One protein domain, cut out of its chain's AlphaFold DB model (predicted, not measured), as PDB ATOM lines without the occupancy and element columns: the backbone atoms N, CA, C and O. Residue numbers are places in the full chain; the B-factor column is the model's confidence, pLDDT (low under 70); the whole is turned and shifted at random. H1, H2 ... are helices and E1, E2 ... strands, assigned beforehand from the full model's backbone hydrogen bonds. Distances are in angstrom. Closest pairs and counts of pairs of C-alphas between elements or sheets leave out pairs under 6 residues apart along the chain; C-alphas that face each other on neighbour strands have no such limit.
ATOM      1  N   SER A 357     166.207 161.953 169.197       37.88
ATOM      2  CA  SER A 357     165.921 163.095 170.062       37.88
ATOM      3  C   SER A 357     166.707 162.902 171.359       37.88
ATOM      4  O   SER A 357     166.276 162.147 172.229       37.88
ATOM      5  N   LYS A 358     167.877 163.552 171.459       39.88
ATOM      6  CA  LYS A 358     168.790 163.516 172.615       39.88
ATOM      7  C   LYS A 358     167.982 163.436 173.920       39.88
ATOM      8  O   LYS A 358     167.224 164.378 174.189       39.88
ATOM      9  N   PRO A 359     168.087 162.351 174.716       42.81
ATOM     10  CA  PRO A 359     167.308 162.231 175.939       42.81
ATOM     11  C   PRO A 359     167.550 163.459 176.825       42.81
ATOM     12  O   PRO A 359     168.678 163.937 176.973       42.81
ATOM     13  N   LYS A 360     166.467 164.022 177.378       42.59
ATOM     14  CA  LYS A 360     166.545 165.166 178.294       42.59
ATOM     15  C   LYS A 360     167.301 164.724 179.548       42.59
ATOM     16  O   LYS A 360     166.752 164.014 180.385       42.59
ATOM     17  N   LEU A 361     168.548 165.161 179.683       48.19
ATOM     18  CA  LEU A 361     169.307 165.040 180.923       48.19
ATOM     19  C   LEU A 361     168.668 165.939 181.982       48.19
ATOM     20  O   LEU A 361     168.510 167.143 181.775       48.19
ATOM     21  N   THR A 362     168.294 165.353 183.113       45.66
ATOM     22  CA  THR A 362     167.728 166.095 184.242       45.66
ATOM     23  C   THR A 362     168.848 166.774 185.034       45.66
ATOM     24  O   THR A 362     169.849 166.143 185.372       45.66
ATOM     25  N   ILE A 363     168.677 168.052 185.382       47.56
ATOM     26  CA  ILE A 363     169.546 168.744 186.344       47.56
ATOM     27  C   ILE A 363     169.311 168.119 187.725       47.56
ATOM     28  O   ILE A 363     168.194 168.173 188.242       47.56
ATOM     29  N   LEU A 364     170.346 167.542 188.342       43.59
ATOM     30  CA  LEU A 364     170.244 167.064 189.718       43.59
ATOM     31  C   LEU A 364     170.236 168.248 190.687       43.59
ATOM     32  O   LEU A 364     171.193 169.019 190.756       43.59
ATOM     33  N   GLN A 365     169.177 168.354 191.486       40.97
ATOM     34  CA  GLN A 365     169.180 169.197 192.677       40.97
ATOM     35  C   GLN A 365     169.462 168.336 193.917       40.97
ATOM     36  O   GLN A 365     168.939 167.223 194.021       40.97
ATOM     37  N   THR A 385     174.516 173.301 193.130       50.12
ATOM     38  CA  THR A 385     173.729 172.589 192.123       50.12
ATOM     39  C   THR A 385     174.698 172.007 191.101       50.12
ATOM     40  O   THR A 385     175.349 172.747 190.367       50.12
ATOM     41  N   LEU A 386     174.832 170.681 191.063       58.06
ATOM     42  CA  LEU A 386     175.685 170.014 190.085       58.06
ATOM     43  C   LEU A 386     174.832 169.629 188.875       58.06
ATOM     44  O   LEU A 386     174.007 168.719 188.939       58.06
ATOM     45  N   THR A 387     175.030 170.328 187.759       60.09
ATOM     46  CA  THR A 387     174.376 169.965 186.498       60.09
ATOM     47  C   THR A 387     175.132 168.799 185.866       60.09
ATOM     48  O   THR A 387     176.250 168.970 185.375       60.09
ATOM     49  N   LEU A 388     174.541 167.603 185.885       64.75
ATOM     50  CA  LEU A 388     175.061 166.464 185.131       64.75
ATOM     51  C   LEU A 388     174.677 166.604 183.657       64.75
ATOM     52  O   LEU A 388     173.503 166.654 183.305       64.75
ATOM     53  N   THR A 389     175.688 166.652 182.794       67.56
ATOM     54  CA  THR A 389     175.535 166.544 181.338       67.56
ATOM     55  C   THR A 389     175.787 165.096 180.897       67.56
ATOM     56  O   THR A 389     176.458 164.360 181.622       67.56
ATOM     57  N   SER A 390     175.343 164.684 179.697       66.25
ATOM     58  CA  SER A 390     175.675 163.357 179.131       66.25
ATOM     59  C   SER A 390     177.181 163.128 179.130       66.25
ATOM     60  O   SER A 390     177.635 162.046 179.469       66.25
ATOM     61  N   LYS A 391     177.961 164.168 178.814       70.50
ATOM     62  CA  LYS A 391     179.424 164.096 178.767       70.50
ATOM     63  C   LYS A 391     180.035 163.814 180.143       70.50
ATOM     64  O   LYS A 391     180.936 162.991 180.258       70.50
ATOM     65  N   ASN A 392     179.538 164.471 181.192       77.56
ATOM     66  CA  ASN A 392     180.031 164.248 182.554       77.56
ATOM     67  C   ASN A 392     179.580 162.887 183.104       77.56
ATOM     68  O   ASN A 392     180.341 162.241 183.818       77.56
ATOM     69  N   LEU A 393     178.370 162.444 182.750       80.38
ATOM     70  CA  LEU A 393     177.861 161.115 183.082       80.38
ATOM     71  C   LEU A 393     178.691 160.015 182.417       80.38
ATOM     72  O   LEU A 393     179.167 159.114 183.098       80.38
ATOM     73  N   GLN A 394     178.922 160.128 181.109       82.19
ATOM     74  CA  GLN A 394     179.756 159.199 180.358       82.19
ATOM     75  C   GLN A 394     181.165 159.135 180.949       82.19
ATOM     76  O   GLN A 394     181.659 158.044 181.196       82.19
ATOM     77  N   LYS A 395     181.783 160.281 181.269       85.38
ATOM     78  CA  LYS A 395     183.100 160.313 181.923       85.38
ATOM     79  C   LYS A 395     183.114 159.541 183.249       85.38
ATOM     80  O   LYS A 395     184.048 158.791 183.494       85.38
ATOM     81  N   LEU A 396     182.086 159.712 184.084       88.56
ATOM     82  CA  LEU A 396     181.970 159.009 185.366       88.56
ATOM     83  C   LEU A 396     181.827 157.489 185.183       88.56
ATOM     84  O   LEU A 396     182.385 156.720 185.960       88.56
ATOM     85  N   LEU A 397     181.079 157.057 184.163       90.44
ATOM     86  CA  LEU A 397     180.924 155.641 183.826       90.44
ATOM     87  C   LEU A 397     182.218 155.050 183.249       90.44
ATOM     88  O   LEU A 397     182.584 153.945 183.633       90.44
ATOM     89  N   VAL A 398     182.924 155.798 182.394       91.69
ATOM     90  CA  VAL A 398     184.249 155.436 181.857       91.69
ATOM     91  C   VAL A 398     185.256 155.240 182.995       91.69
ATOM     92  O   VAL A 398     185.866 154.184 183.096       91.69
ATOM     93  N   GLU A 399     185.346 156.197 183.922       91.94
ATOM     94  CA  GLU A 399     186.230 156.092 185.091       91.94
ATOM     95  C   GLU A 399     185.888 154.867 185.958       91.94
ATOM     96  O   GLU A 399     186.777 154.157 186.432       91.94
ATOM     97  N   PHE A 400     184.594 154.577 186.145       92.81
ATOM     98  CA  PHE A 400     184.172 153.376 186.861       92.81
ATOM     99  C   PHE A 400     184.631 152.098 186.151       92.81
ATOM    100  O   PHE A 400     185.141 151.196 186.823       92.81
ATOM    101  N   VAL A 401     184.473 152.006 184.822       93.25
ATOM    102  CA  VAL A 401     184.850 150.780 184.106       93.25
ATOM    103  C   VAL A 401     186.363 150.572 184.079       93.25
ATOM    104  O   VAL A 401     186.823 149.481 184.397       93.25
ATOM    105  N   GLU A 402     187.147 151.622 183.828       93.31
ATOM    106  CA  GLU A 402     188.618 151.560 183.790       93.31
ATOM    107  C   GLU A 402     189.245 151.173 185.141       93.31
ATOM    108  O   GLU A 402     190.310 150.558 185.196       93.31
ATOM    109  N   THR A 403     188.593 151.527 186.252       91.75
ATOM    110  CA  THR A 403     189.093 151.232 187.608       91.75
ATOM    111  C   THR A 403     188.606 149.901 188.176       91.75
ATOM    112  O   THR A 403     189.152 149.444 189.181       91.75
ATOM    113  N   THR A 404     187.582 149.289 187.574       92.50
ATOM    114  CA  THR A 404     186.909 148.101 188.130       92.50
ATOM    115  C   THR A 404     187.055 146.864 187.242       92.50
ATOM    116  O   THR A 404     187.177 145.756 187.767       92.50
ATOM    117  N   PHE A 405     187.079 147.028 185.918       93.12
ATOM    118  CA  PHE A 405     187.104 145.919 184.960       93.12
ATOM    119  C   PHE A 405     188.501 145.629 184.437       93.12
ATOM    120  O   PHE A 405     189.360 146.513 184.403       93.12
ATOM    121  N   GLU A 406     188.719 144.382 184.024       93.44
ATOM    122  CA  GLU A 406     189.917 144.008 183.277       93.44
ATOM    123  C   GLU A 406     190.068 144.879 182.029       93.44
ATOM    124  O   GLU A 406     189.077 145.318 181.443       93.44
ATOM    125  N   LYS A 407     191.316 145.138 181.623       93.44
ATOM    126  CA  LYS A 407     191.632 146.144 180.596       93.44
ATOM    127  C   LYS A 407     190.819 145.953 179.308       93.44
ATOM    128  O   LYS A 407     190.204 146.903 178.837       93.44
ATOM    129  N   GLU A 408     190.776 144.731 178.784       91.81
ATOM    130  CA  GLU A 408     190.054 144.404 177.545       91.81
ATOM    131  C   GLU A 408     188.540 144.636 177.680       91.81
ATOM    132  O   GLU A 408     187.897 145.164 176.776       91.81
ATOM    133  N   VAL A 409     187.965 144.290 178.835       90.81
ATOM    134  CA  VAL A 409     186.536 144.473 179.127       90.81
ATOM    135  C   VAL A 409     186.203 145.959 179.286       90.81
ATOM    136  O   VAL A 409     185.177 146.425 178.786       90.81
ATOM    137  N   ALA A 410     187.073 146.717 179.957       92.88
ATOM    138  CA  ALA A 410     186.927 148.157 180.108       92.88
ATOM    139  C   ALA A 410     186.952 148.863 178.744       92.88
ATOM    140  O   ALA A 410     186.059 149.661 178.470       92.88
ATOM    141  N   GLU A 411     187.909 148.530 177.871       92.75
ATOM    142  CA  GLU A 411     188.020 149.094 176.518       92.75
ATOM    143  C   GLU A 411     186.733 148.880 175.699       92.75
ATOM    144  O   GLU A 411     186.224 149.830 175.101       92.75
ATOM    145  N   GLN A 412     186.137 147.684 175.761       88.31
ATOM    146  CA  GLN A 412     184.870 147.384 175.079       88.31
ATOM    147  C   GLN A 412     183.694 148.214 175.619       88.31
ATOM    148  O   GLN A 412     182.893 148.743 174.846       88.31
ATOM    149  N   TYR A 413     183.580 148.382 176.941       89.12
ATOM    150  CA  TYR A 413     182.541 149.246 177.516       89.12
ATOM    151  C   TYR A 413     182.743 150.719 177.165       89.12
ATOM    152  O   TYR A 413     181.766 151.421 176.900       89.12
ATOM    153  N   VAL A 414     183.988 151.200 177.141       89.69
ATOM    154  CA  VAL A 414     184.305 152.572 176.721       89.69
ATOM    155  C   VAL A 414     183.892 152.794 175.266       89.69
ATOM    156  O   VAL A 414     183.271 153.819 174.963       89.69
ATOM    157  N   GLU A 415     184.164 151.834 174.379       85.06
ATOM    158  CA  GLU A 415     183.706 151.871 172.989       85.06
ATOM    159  C   GLU A 415     182.173 151.912 172.909       85.06
ATOM    160  O   GLU A 415     181.614 152.810 172.274       85.06
ATOM    161  N   LEU A 416     181.479 151.016 173.618       81.31
ATOM    162  CA  LEU A 416     180.014 150.965 173.625       81.31
ATOM    163  C   LEU A 416     179.378 152.245 174.163       81.31
ATOM    164  O   LEU A 416     178.455 152.769 173.545       81.31
ATOM    165  N   PHE A 417     179.871 152.791 175.276       83.12
ATOM    166  CA  PHE A 417     179.371 154.053 175.824       83.12
ATOM    167  C   PHE A 417     179.634 155.238 174.894       83.12
ATOM    168  O   PHE A 417     178.885 156.214 174.920       83.12
ATOM    169  N   THR A 418     180.686 155.165 174.078       80.75
ATOM    170  CA  THR A 418     181.012 156.188 173.077       80.75
ATOM    171  C   THR A 418     180.118 156.082 171.851       80.75
ATOM    172  O   THR A 418     179.623 157.103 171.373       80.75
ATOM    173  N   LYS A 419     179.872 154.861 171.370       73.19
ATOM    174  CA  LYS A 419     179.021 154.592 170.208       73.19
ATOM    175  C   LYS A 419     177.534 154.792 170.513       73.19
ATOM    176  O   LYS A 419     176.811 155.333 169.682       73.19
ATOM    177  N   PHE A 420     177.097 154.410 171.713       72.00
ATOM    178  CA  PHE A 420     175.698 154.427 172.150       72.00
ATOM    179  C   PHE A 420     175.513 155.215 173.461       72.00
ATOM    180  O   PHE A 420     175.184 154.637 174.504       72.00
ATOM    181  N   PRO A 421     175.693 156.551 173.450       72.38
ATOM    182  CA  PRO A 421     175.627 157.396 174.645       72.38
ATOM    183  C   PRO A 421     174.181 157.692 175.102       72.38
ATOM    184  O   PRO A 421     173.869 158.800 175.558       72.38
ATOM    185  N   TYR A 422     173.274 156.719 174.977       74.56
ATOM    186  CA  TYR A 422     171.854 156.841 175.310       74.56
ATOM    187  C   TYR A 422     171.622 156.598 176.797       74.56
ATOM    188  O   TYR A 422     171.087 155.577 177.222       74.56
ATOM    189  N   PHE A 423     172.057 157.547 177.617       76.69
ATOM    190  CA  PHE A 423     171.830 157.485 179.053       76.69
ATOM    191  C   PHE A 423     170.618 158.314 179.455       76.69
ATOM    192  O   PHE A 423     170.468 159.473 179.052       76.69
ATOM    193  N   LYS A 424     169.791 157.743 180.323       75.12
ATOM    194  CA  LYS A 424     168.681 158.429 180.977       75.12
ATOM    195  C   LYS A 424     168.980 158.570 182.460       75.12
ATOM    196  O   LYS A 424     169.394 157.621 183.121       75.12
ATOM    197  N   LEU A 425     168.756 159.774 182.979       72.50
ATOM    198  CA  LEU A 425     168.878 160.071 184.401       72.50
ATOM    199  C   LEU A 425     167.492 160.373 184.976       72.50
ATOM    200  O   LEU A 425     166.911 161.428 184.695       72.50
ATOM    201  N   VAL A 426     166.973 159.445 185.782       70.31
ATOM    202  CA  VAL A 426     165.669 159.556 186.452       70.31
ATOM    203  C   VAL A 426     165.897 159.681 187.954       70.31
ATOM    204  O   VAL A 426     166.198 158.708 188.646       70.31
ATOM    205  N   GLY A 427     165.785 160.904 188.475       74.12
ATOM    206  CA  GLY A 427     166.224 161.187 189.840       74.12
ATOM    207  C   GLY A 427     167.714 160.874 189.986       74.12
ATOM    208  O   GLY A 427     168.516 161.392 189.225       74.12
ATOM    209  N   GLU A 428     168.084 160.011 190.932       81.00
ATOM    210  CA  GLU A 428     169.475 159.558 191.117       81.00
ATOM    211  C   GLU A 428     169.832 158.332 190.256       81.00
ATOM    212  O   GLU A 428     170.989 157.927 190.254       81.00
ATOM    213  N   SER A 429     168.876 157.715 189.554       83.38
ATOM    214  CA  SER A 429     169.091 156.473 188.800       83.38
ATOM    215  C   SER A 429     169.638 156.733 187.403       83.38
ATOM    216  O   SER A 429     169.104 157.568 186.675       83.38
ATOM    217  N   VAL A 430     170.667 155.972 187.028       86.56
ATOM    218  CA  VAL A 430     171.261 155.954 185.688       86.56
ATOM    219  C   VAL A 430     170.796 154.704 184.960       86.56
ATOM    220  O   VAL A 430     171.061 153.587 185.409       86.56
ATOM    221  N   GLU A 431     170.140 154.900 183.828       83.38
ATOM    222  CA  GLU A 431     169.715 153.841 182.918       83.38
ATOM    223  C   GLU A 431     170.469 153.991 181.595       83.38
ATOM    224  O   GLU A 431     170.623 155.103 181.084       83.38
ATOM    225  N   TRP A 432     170.957 152.877 181.059       80.56
ATOM    226  CA  TRP A 432     171.495 152.792 179.710       80.56
ATOM    227  C   TRP A 432     170.419 152.217 178.807       80.56
ATOM    228  O   TRP A 432     169.988 151.076 178.990       80.56
ATOM    229  N   LEU A 433     169.924 153.061 177.910       73.75
ATOM    230  CA  LEU A 433     168.767 152.757 177.094       73.75
ATOM    231  C   LEU A 433     169.150 151.834 175.945       73.75
ATOM    232  O   LEU A 433     170.233 151.952 175.369       73.75
ATOM    233  N   ILE A 434     168.216 150.963 175.583       67.44
ATOM    234  CA  ILE A 434     168.259 150.305 174.279       67.44
ATOM    235  C   ILE A 434     168.105 151.407 173.231       67.44
ATOM    236  O   ILE A 434     167.317 152.335 173.421       67.44
ATOM    237  N   ASP A 435     168.853 151.319 172.136       62.88
ATOM    238  CA  ASP A 435     168.689 152.235 171.012       62.88
ATOM    239  C   ASP A 435     167.355 151.962 170.300       62.88
ATOM    240  O   ASP A 435     167.283 151.267 169.290       62.88
ATOM    241  N   LEU A 436     166.270 152.478 170.877       53.94
ATOM    242  CA  LEU A 436     164.919 152.350 170.345       53.94
ATOM    243  C   LEU A 436     164.806 152.962 168.952       53.94
ATOM    244  O   LEU A 436     164.014 152.478 168.148       53.94
ATOM    245  N   ASP A 437     165.594 153.993 168.652       50.75
ATOM    246  CA  ASP A 437     165.579 154.662 167.355       50.75
ATOM    247  C   ASP A 437     166.148 153.741 166.272       50.75
ATOM    248  O   ASP A 437     165.527 153.586 165.220       50.75
ATOM    249  N   SER A 438     167.240 153.036 166.585       50.62
ATOM    250  CA  SER A 438     167.812 151.990 165.732       50.62
ATOM    251  C   SER A 438     166.855 150.831 165.457       50.62
ATOM    252  O   SER A 438     166.949 150.172 164.425       50.62
ATOM    253  N   TYR A 439     165.891 150.603 166.344       52.41
ATOM    254  CA  TYR A 439     164.865 149.595 166.131       52.41
ATOM    255  C   TYR A 439     163.572 150.160 165.544       52.41
ATOM    256  O   TYR A 439     162.687 149.369 165.266       52.41
ATOM    257  N   GLY A 440     163.419 151.471 165.321       52.12
ATOM    258  CA  GLY A 440     162.167 152.073 164.829       52.12
ATOM    259  C   GLY A 440     161.085 152.288 165.903       52.12
ATOM    260  O   GLY A 440     159.924 152.518 165.576       52.12
ATOM    261  N   LEU A 441     161.453 152.235 167.187       54.19
ATOM    262  CA  LEU A 441     160.609 152.521 168.360       54.19
ATOM    263  C   LEU A 441     160.738 153.970 168.862       54.19
ATOM    264  O   LEU A 441     160.144 154.319 169.885       54.19
ATOM    265  N   ALA A 442     161.462 154.827 168.137       51.09
ATOM    266  CA  ALA A 442     161.657 156.256 168.423       51.09
ATOM    267  C   ALA A 442     160.370 156.998 168.823       51.09
ATOM    268  O   ALA A 442     160.344 157.865 169.709       51.09
ATOM    269  N   GLU A 443     159.264 156.653 168.159       49.00
ATOM    270  CA  GLU A 443     157.978 157.313 168.349       49.00
ATOM    271  C   GLU A 443     157.329 157.007 169.707       49.00
ATOM    272  O   GLU A 443     156.611 157.871 170.221       49.00
ATOM    273  N   LEU A 444     157.645 155.868 170.349       52.22
ATOM    274  CA  LEU A 444     157.178 155.571 171.711       52.22
ATOM    275  C   LEU A 444     157.668 156.636 172.706       52.22
ATOM    276  O   LEU A 444     156.927 157.024 173.610       52.22
ATOM    277  N   ASN A 445     158.880 157.171 172.514       44.59
ATOM    278  CA  ASN A 445     159.477 158.153 173.426       44.59
ATOM    279  C   ASN A 445     159.113 159.612 173.077       44.59
ATOM    280  O   ASN A 445     159.042 160.481 173.953       44.59
ATOM    281  N   ASN A 446     158.836 159.904 171.800       41.47
ATOM    282  CA  ASN A 446     158.433 161.246 171.364       41.47
ATOM    283  C   ASN A 446     156.932 161.528 171.520       41.47
ATOM    284  O   ASN A 446     156.562 162.677 171.779       41.47
ATOM    285  N   LYS A 447     156.070 160.506 171.460       42.72
ATOM    286  CA  LYS A 447     154.614 160.664 171.628       42.72
ATOM    287  C   LYS A 447     154.106 160.395 173.049       42.72
ATOM    288  O   LYS A 447     153.026 160.883 173.381       42.72
ATOM    289  N   SER A 448     154.907 159.780 173.932       43.59
ATOM    290  CA  SER A 448     154.582 159.631 175.371       43.59
ATOM    291  C   SER A 448     154.384 160.962 176.116       43.59
ATOM    292  O   SER A 448     153.846 161.019 177.220       43.59
ATOM    293  N   LYS A 449     154.787 162.077 175.491       46.72
ATOM    294  CA  LYS A 449     154.655 163.444 176.012       46.72
ATOM    295  C   LYS A 449     153.277 164.076 175.757       46.72
ATOM    296  O   LYS A 449     153.052 165.203 176.195       46.72
ATOM    297  N   ARG A 450     152.347 163.384 175.083       44.34
ATOM    298  CA  ARG A 450     150.963 163.840 174.852       44.34
ATOM    299  C   ARG A 450     149.965 162.857 175.460       44.34
ATOM    300  O   ARG A 450     149.557 161.943 174.764       44.34
ATOM    301  N   ALA A 451     149.566 163.049 176.722       49.88
ATOM    302  CA  ALA A 451     148.403 162.382 177.341       49.88
ATOM    303  C   ALA A 451     148.211 160.893 176.942       49.88
ATOM    304  O   ALA A 451     147.098 160.461 176.641       49.88
ATOM    305  N   SER A 452     149.303 160.126 176.851       57.84
ATOM    306  CA  SER A 452     149.299 158.815 176.205       57.84
ATOM    307  C   SER A 452     148.914 157.725 177.196       57.84
ATOM    308  O   SER A 452     149.430 157.695 178.312       57.84
ATOM    309  N   LYS A 453     148.079 156.777 176.763       79.31
ATOM    310  CA  LYS A 453     147.681 155.578 177.528       79.31
ATOM    311  C   LYS A 453     148.763 154.484 177.592       79.31
ATOM    312  O   LYS A 453     148.495 153.373 178.031       79.31
ATOM    313  N   ILE A 454     149.969 154.791 177.116       82.81
ATOM    314  CA  ILE A 454     151.109 153.878 177.043       82.81
ATOM    315  C   ILE A 454     152.130 154.302 178.098       82.81
ATOM    316  O   ILE A 454     152.648 155.420 178.048       82.81
ATOM    317  N   HIS A 455     152.430 153.411 179.043       84.50
ATOM    318  CA  HIS A 455     153.398 153.656 180.109       84.50
ATOM    319  C   HIS A 455     154.638 152.781 179.930       84.50
ATOM    320  O   HIS A 455     154.586 151.573 180.144       84.50
ATOM    321  N   VAL A 456     155.774 153.386 179.579       81.75
ATOM    322  CA  VAL A 456     157.069 152.689 179.552       81.75
ATOM    323  C   VAL A 456     157.591 152.572 180.984       81.75
ATOM    324  O   VAL A 456     157.846 153.577 181.647       81.75
ATOM    325  N   LEU A 457     157.716 151.341 181.472       83.75
ATOM    326  CA  LEU A 457     158.168 151.029 182.828       83.75
ATOM    327  C   LEU A 457     159.676 150.762 182.892       83.75
ATOM    328  O   LEU A 457     160.285 150.982 183.936       83.75
ATOM    329  N   SER A 458     160.269 150.280 181.799       83.44
ATOM    330  CA  SER A 458     161.711 150.073 181.643       83.44
ATOM    331  C   SER A 458     162.060 150.062 180.153       83.44
ATOM    332  O   SER A 458     161.311 149.511 179.355       83.44
ATOM    333  N   GLU A 459     163.168 150.690 179.769       75.56
ATOM    334  CA  GLU A 459     163.630 150.792 178.372       75.56
ATOM    335  C   GLU A 459     165.153 150.591 178.268       75.56
ATOM    336  O   GLU A 459     165.850 151.303 177.550       75.56
ATOM    337  N   GLY A 460     165.681 149.623 179.021       77.06
ATOM    338  CA  GLY A 460     167.094 149.255 179.012       77.06
ATOM    339  C   GLY A 460     167.608 148.821 180.379       77.06
ATOM    340  O   GLY A 460     166.857 148.346 181.231       77.06
ATOM    341  N   ILE A 461     168.911 148.991 180.596       83.12
ATOM    342  CA  ILE A 461     169.613 148.480 181.772       83.12
ATOM    343  C   ILE A 461     169.719 149.571 182.823       83.12
ATOM    344  O   ILE A 461     170.304 150.627 182.592       83.12
ATOM    345  N   TRP A 462     169.257 149.288 184.036       89.50
ATOM    346  CA  TRP A 462     169.595 150.126 185.178       89.50
ATOM    347  C   TRP A 462     171.064 149.905 185.557       89.50
ATOM    348  O   TRP A 462     171.396 148.866 186.120       89.50
ATOM    349  N   LEU A 463     171.950 150.863 185.265       91.19
ATOM    350  CA  LEU A 463     173.389 150.753 185.540       91.19
ATOM    351  C   LEU A 463     173.729 151.007 187.007       91.19
ATOM    352  O   LEU A 463     174.666 150.417 187.541       91.19
ATOM    353  N   GLY A 464     172.999 151.903 187.669       92.75
ATOM    354  CA  GLY A 464     173.332 152.312 189.027       92.75
ATOM    355  C   GLY A 464     172.700 153.623 189.455       92.75
ATOM    356  O   GLY A 464     171.692 154.073 188.910       92.75
ATOM    357  N   GLN A 465     173.289 154.232 190.477       91.62
ATOM    358  CA  GLN A 465     172.845 155.505 191.033       91.62
ATOM    359  C   GLN A 465     173.995 156.493 191.148       91.62
ATOM    360  O   GLN A 465     175.115 156.115 191.490       91.62
ATOM    361  N   ILE A 466     173.696 157.773 190.952       87.50
ATOM    362  CA  ILE A 466     174.624 158.871 191.196       87.50
ATOM    363  C   ILE A 466     174.182 159.649 192.421       87.50
ATOM    364  O   ILE A 466     173.082 160.194 192.477       87.50
ATOM    365  N   LYS A 467     175.087 159.746 193.395       83.19
ATOM    366  CA  LYS A 467     174.895 160.561 194.593       83.19
ATOM    367  C   LYS A 467     175.758 161.805 194.529       83.19
ATOM    368  O   LYS A 467     176.952 161.721 194.246       83.19
ATOM    369  N   LEU A 468     175.148 162.947 194.823       75.31
ATOM    370  CA  LEU A 468     175.835 164.229 194.915       75.31
ATOM    371  C   LEU A 468     176.480 164.415 196.291       75.31
ATOM    372  O   LEU A 468     175.893 164.094 197.324       75.31
ATOM    373  N   PHE A 469     177.675 164.997 196.288       73.62
ATOM    374  CA  PHE A 469     178.427 165.410 197.468       73.62
ATOM    375  C   PHE A 469     178.855 166.872 197.310       73.62
ATOM    376  O   PHE A 469     178.785 167.434 196.220       73.62
ATOM    377  N   LYS A 470     179.338 167.498 198.394       66.56
ATOM    378  CA  LYS A 470     179.735 168.921 198.383       66.56
ATOM    379  C   LYS A 470     180.729 169.283 197.266       66.56
ATOM    380  O   LYS A 470     180.642 170.392 196.760       66.56
ATOM    381  N   ASN A 471     181.610 168.355 196.874       68.06
ATOM    382  CA  ASN A 471     182.679 168.584 195.893       68.06
ATOM    383  C   ASN A 471     182.635 167.604 194.700       68.06
ATOM    384  O   ASN A 471     183.679 167.287 194.138       68.06
ATOM    385  N   GLY A 472     181.464 167.075 194.324       74.88
ATOM    386  CA  GLY A 472     181.360 166.188 193.160       74.88
ATOM    387  C   GLY A 472     180.195 165.210 193.226       74.88
ATOM    388  O   GLY A 472     179.203 165.434 193.919       74.88
ATOM    389  N   CYS A 473     180.322 164.100 192.508       81.12
ATOM    390  CA  CYS A 473     179.337 163.028 192.501       81.12
ATOM    391  C   CYS A 473     180.028 161.663 192.542       81.12
ATOM    392  O   CYS A 473     181.180 161.542 192.138       81.12
ATOM    393  N   LYS A 474     179.335 160.647 193.060       84.88
ATOM    394  CA  LYS A 474     179.816 159.263 193.078       84.88
ATOM    395  C   LYS A 474     178.789 158.361 192.424       84.88
ATOM    396  O   LYS A 474     177.620 158.384 192.816       84.88
ATOM    397  N   PHE A 475     179.246 157.546 191.485       91.12
ATOM    398  CA  PHE A 475     178.466 156.455 190.927       91.12
ATOM    399  C   PHE A 475     178.519 155.231 191.850       91.12
ATOM    400  O   PHE A 475     179.552 154.909 192.432       91.12
ATOM    401  N   THR A 476     177.377 154.579 192.036       93.31
ATOM    402  CA  THR A 476     177.247 153.285 192.711       93.31
ATOM    403  C   THR A 476     176.582 152.319 191.736       93.31
ATOM    404  O   THR A 476     175.452 152.605 191.335       93.31
ATOM    405  N   PRO A 477     177.236 151.206 191.361       95.31
ATOM    406  CA  PRO A 477     176.690 150.276 190.382       95.31
ATOM    407  C   PRO A 477     175.456 149.553 190.934       95.31
ATOM    408  O   PRO A 477     175.307 149.376 192.148       95.31
ATOM    409  N   SER A 478     174.554 149.151 190.045       94.25
ATOM    410  CA  SER A 478     173.355 148.388 190.386       94.25
ATOM    411  C   SER A 478     173.646 146.888 190.441       94.25
ATOM    412  O   SER A 478     174.575 146.377 189.813       94.25
ATOM    413  N   HIS A 479     172.789 146.160 191.151       93.38
ATOM    414  CA  HIS A 479     172.766 144.704 191.082       93.38
ATOM    415  C   HIS A 479     172.407 144.198 189.677       93.38
ATOM    416  O   HIS A 479     173.047 143.273 189.200       93.38
ATOM    417  N   ASN A 480     171.455 144.834 188.986       91.00
ATOM    418  CA  ASN A 480     171.020 144.420 187.647       91.00
ATOM    419  C   ASN A 480     172.179 144.419 186.646       91.00
ATOM    420  O   ASN A 480     172.296 143.497 185.850       91.00
ATOM    421  N   TRP A 481     173.057 145.424 186.716       92.19
ATOM    422  CA  TRP A 481     174.245 145.462 185.874       92.19
ATOM    423  C   TRP A 481     175.253 144.386 186.283       92.19
ATOM    424  O   TRP A 481     175.840 143.755 185.414       92.19
TER     425      TRP A 481
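AT A GLANCE: This is residues 357 to 365 and 385 to 481 of the 563 residues of the protein "NOL1/NOP2/sun family protein" of Clostridiales bacterium KA00274 (UniProt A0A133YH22). A strongly twisted sheet of four strands has a helical hairpin at one end: H1 packs across one face, over E3 and E4, and H2 folds back beside H1, off the sheet. At the other end of the long axis, the first part of E3 reaches out beyond its pairing with E2 and, with H3 and the links around it, makes an arm. The printed part has 106 residues, with three named helices and four named strands in the order H1 H2 E1 E2 H3 E3 E4; the sheet order is E1 E2 E3 E4, antiparallel throughout. The class is mixed; the whole is compact, with a radius of gyration of the C-alphas of 14.6 A, and spans 42 by 34 by 24 A.

IN THESE COORDINATES: E1 is residues 423 to 426, E2 429 to 433, E3 455 to 469, 32.6 A long, and E4 472 to 477, 16.8 A, ending at C-alpha 477 (176.690, 150.276, 190.382). H1 is residues 390 to 404, 21.0 A, from C-alpha 390 (175.675, 163.357, 179.131). H2 is residues 407 to 419, 18.4 A, and H3 442 to 447, 8.9 A.

HOW THE PARTS SIT: E1 and E2 form a hairpin, with N 424 and O 431 at 2.9 A. E2 and E3 are antiparallel, with N 432 and O 461 at 2.8 A; E3 bends by 87 degrees at residue 460. E3 and E4 form a hairpin, with N 465 and O 476 at 2.8 A. H1 is on the sheet at a height of 9.3 A, across the strands at 77 degrees to E3 on the local plane; its closest C-alphas to E4 are Leu 396 and Phe 475, 7.1 A. H1 and H2 form a helical hairpin and touch at Val 401 and Ala 410, their closest C-alphas, 5.2 A, at a shallow tilt of 12 degrees, opposite ways. H3 is not on the sheet, but only just, with 4 pairs of C-alphas within 10 A, and is apart from H1 and H2. In H1, H2 and H3 every O i to N i+4 pair is within hydrogen-bond range.

THE WHOLE: The farthest C-alphas, of Lys 407 and Ala 451, are 46.3 A apart. Residues 366 to 384 are not printed; C-alphas 365 and 385 are 5.7 A apart across the cut. No link between named elements is long. Mean pLDDT of the printed part is 73.4, with residues 357 to 365, 385 to 390, 434 to 452 and 470 to 471 under 70.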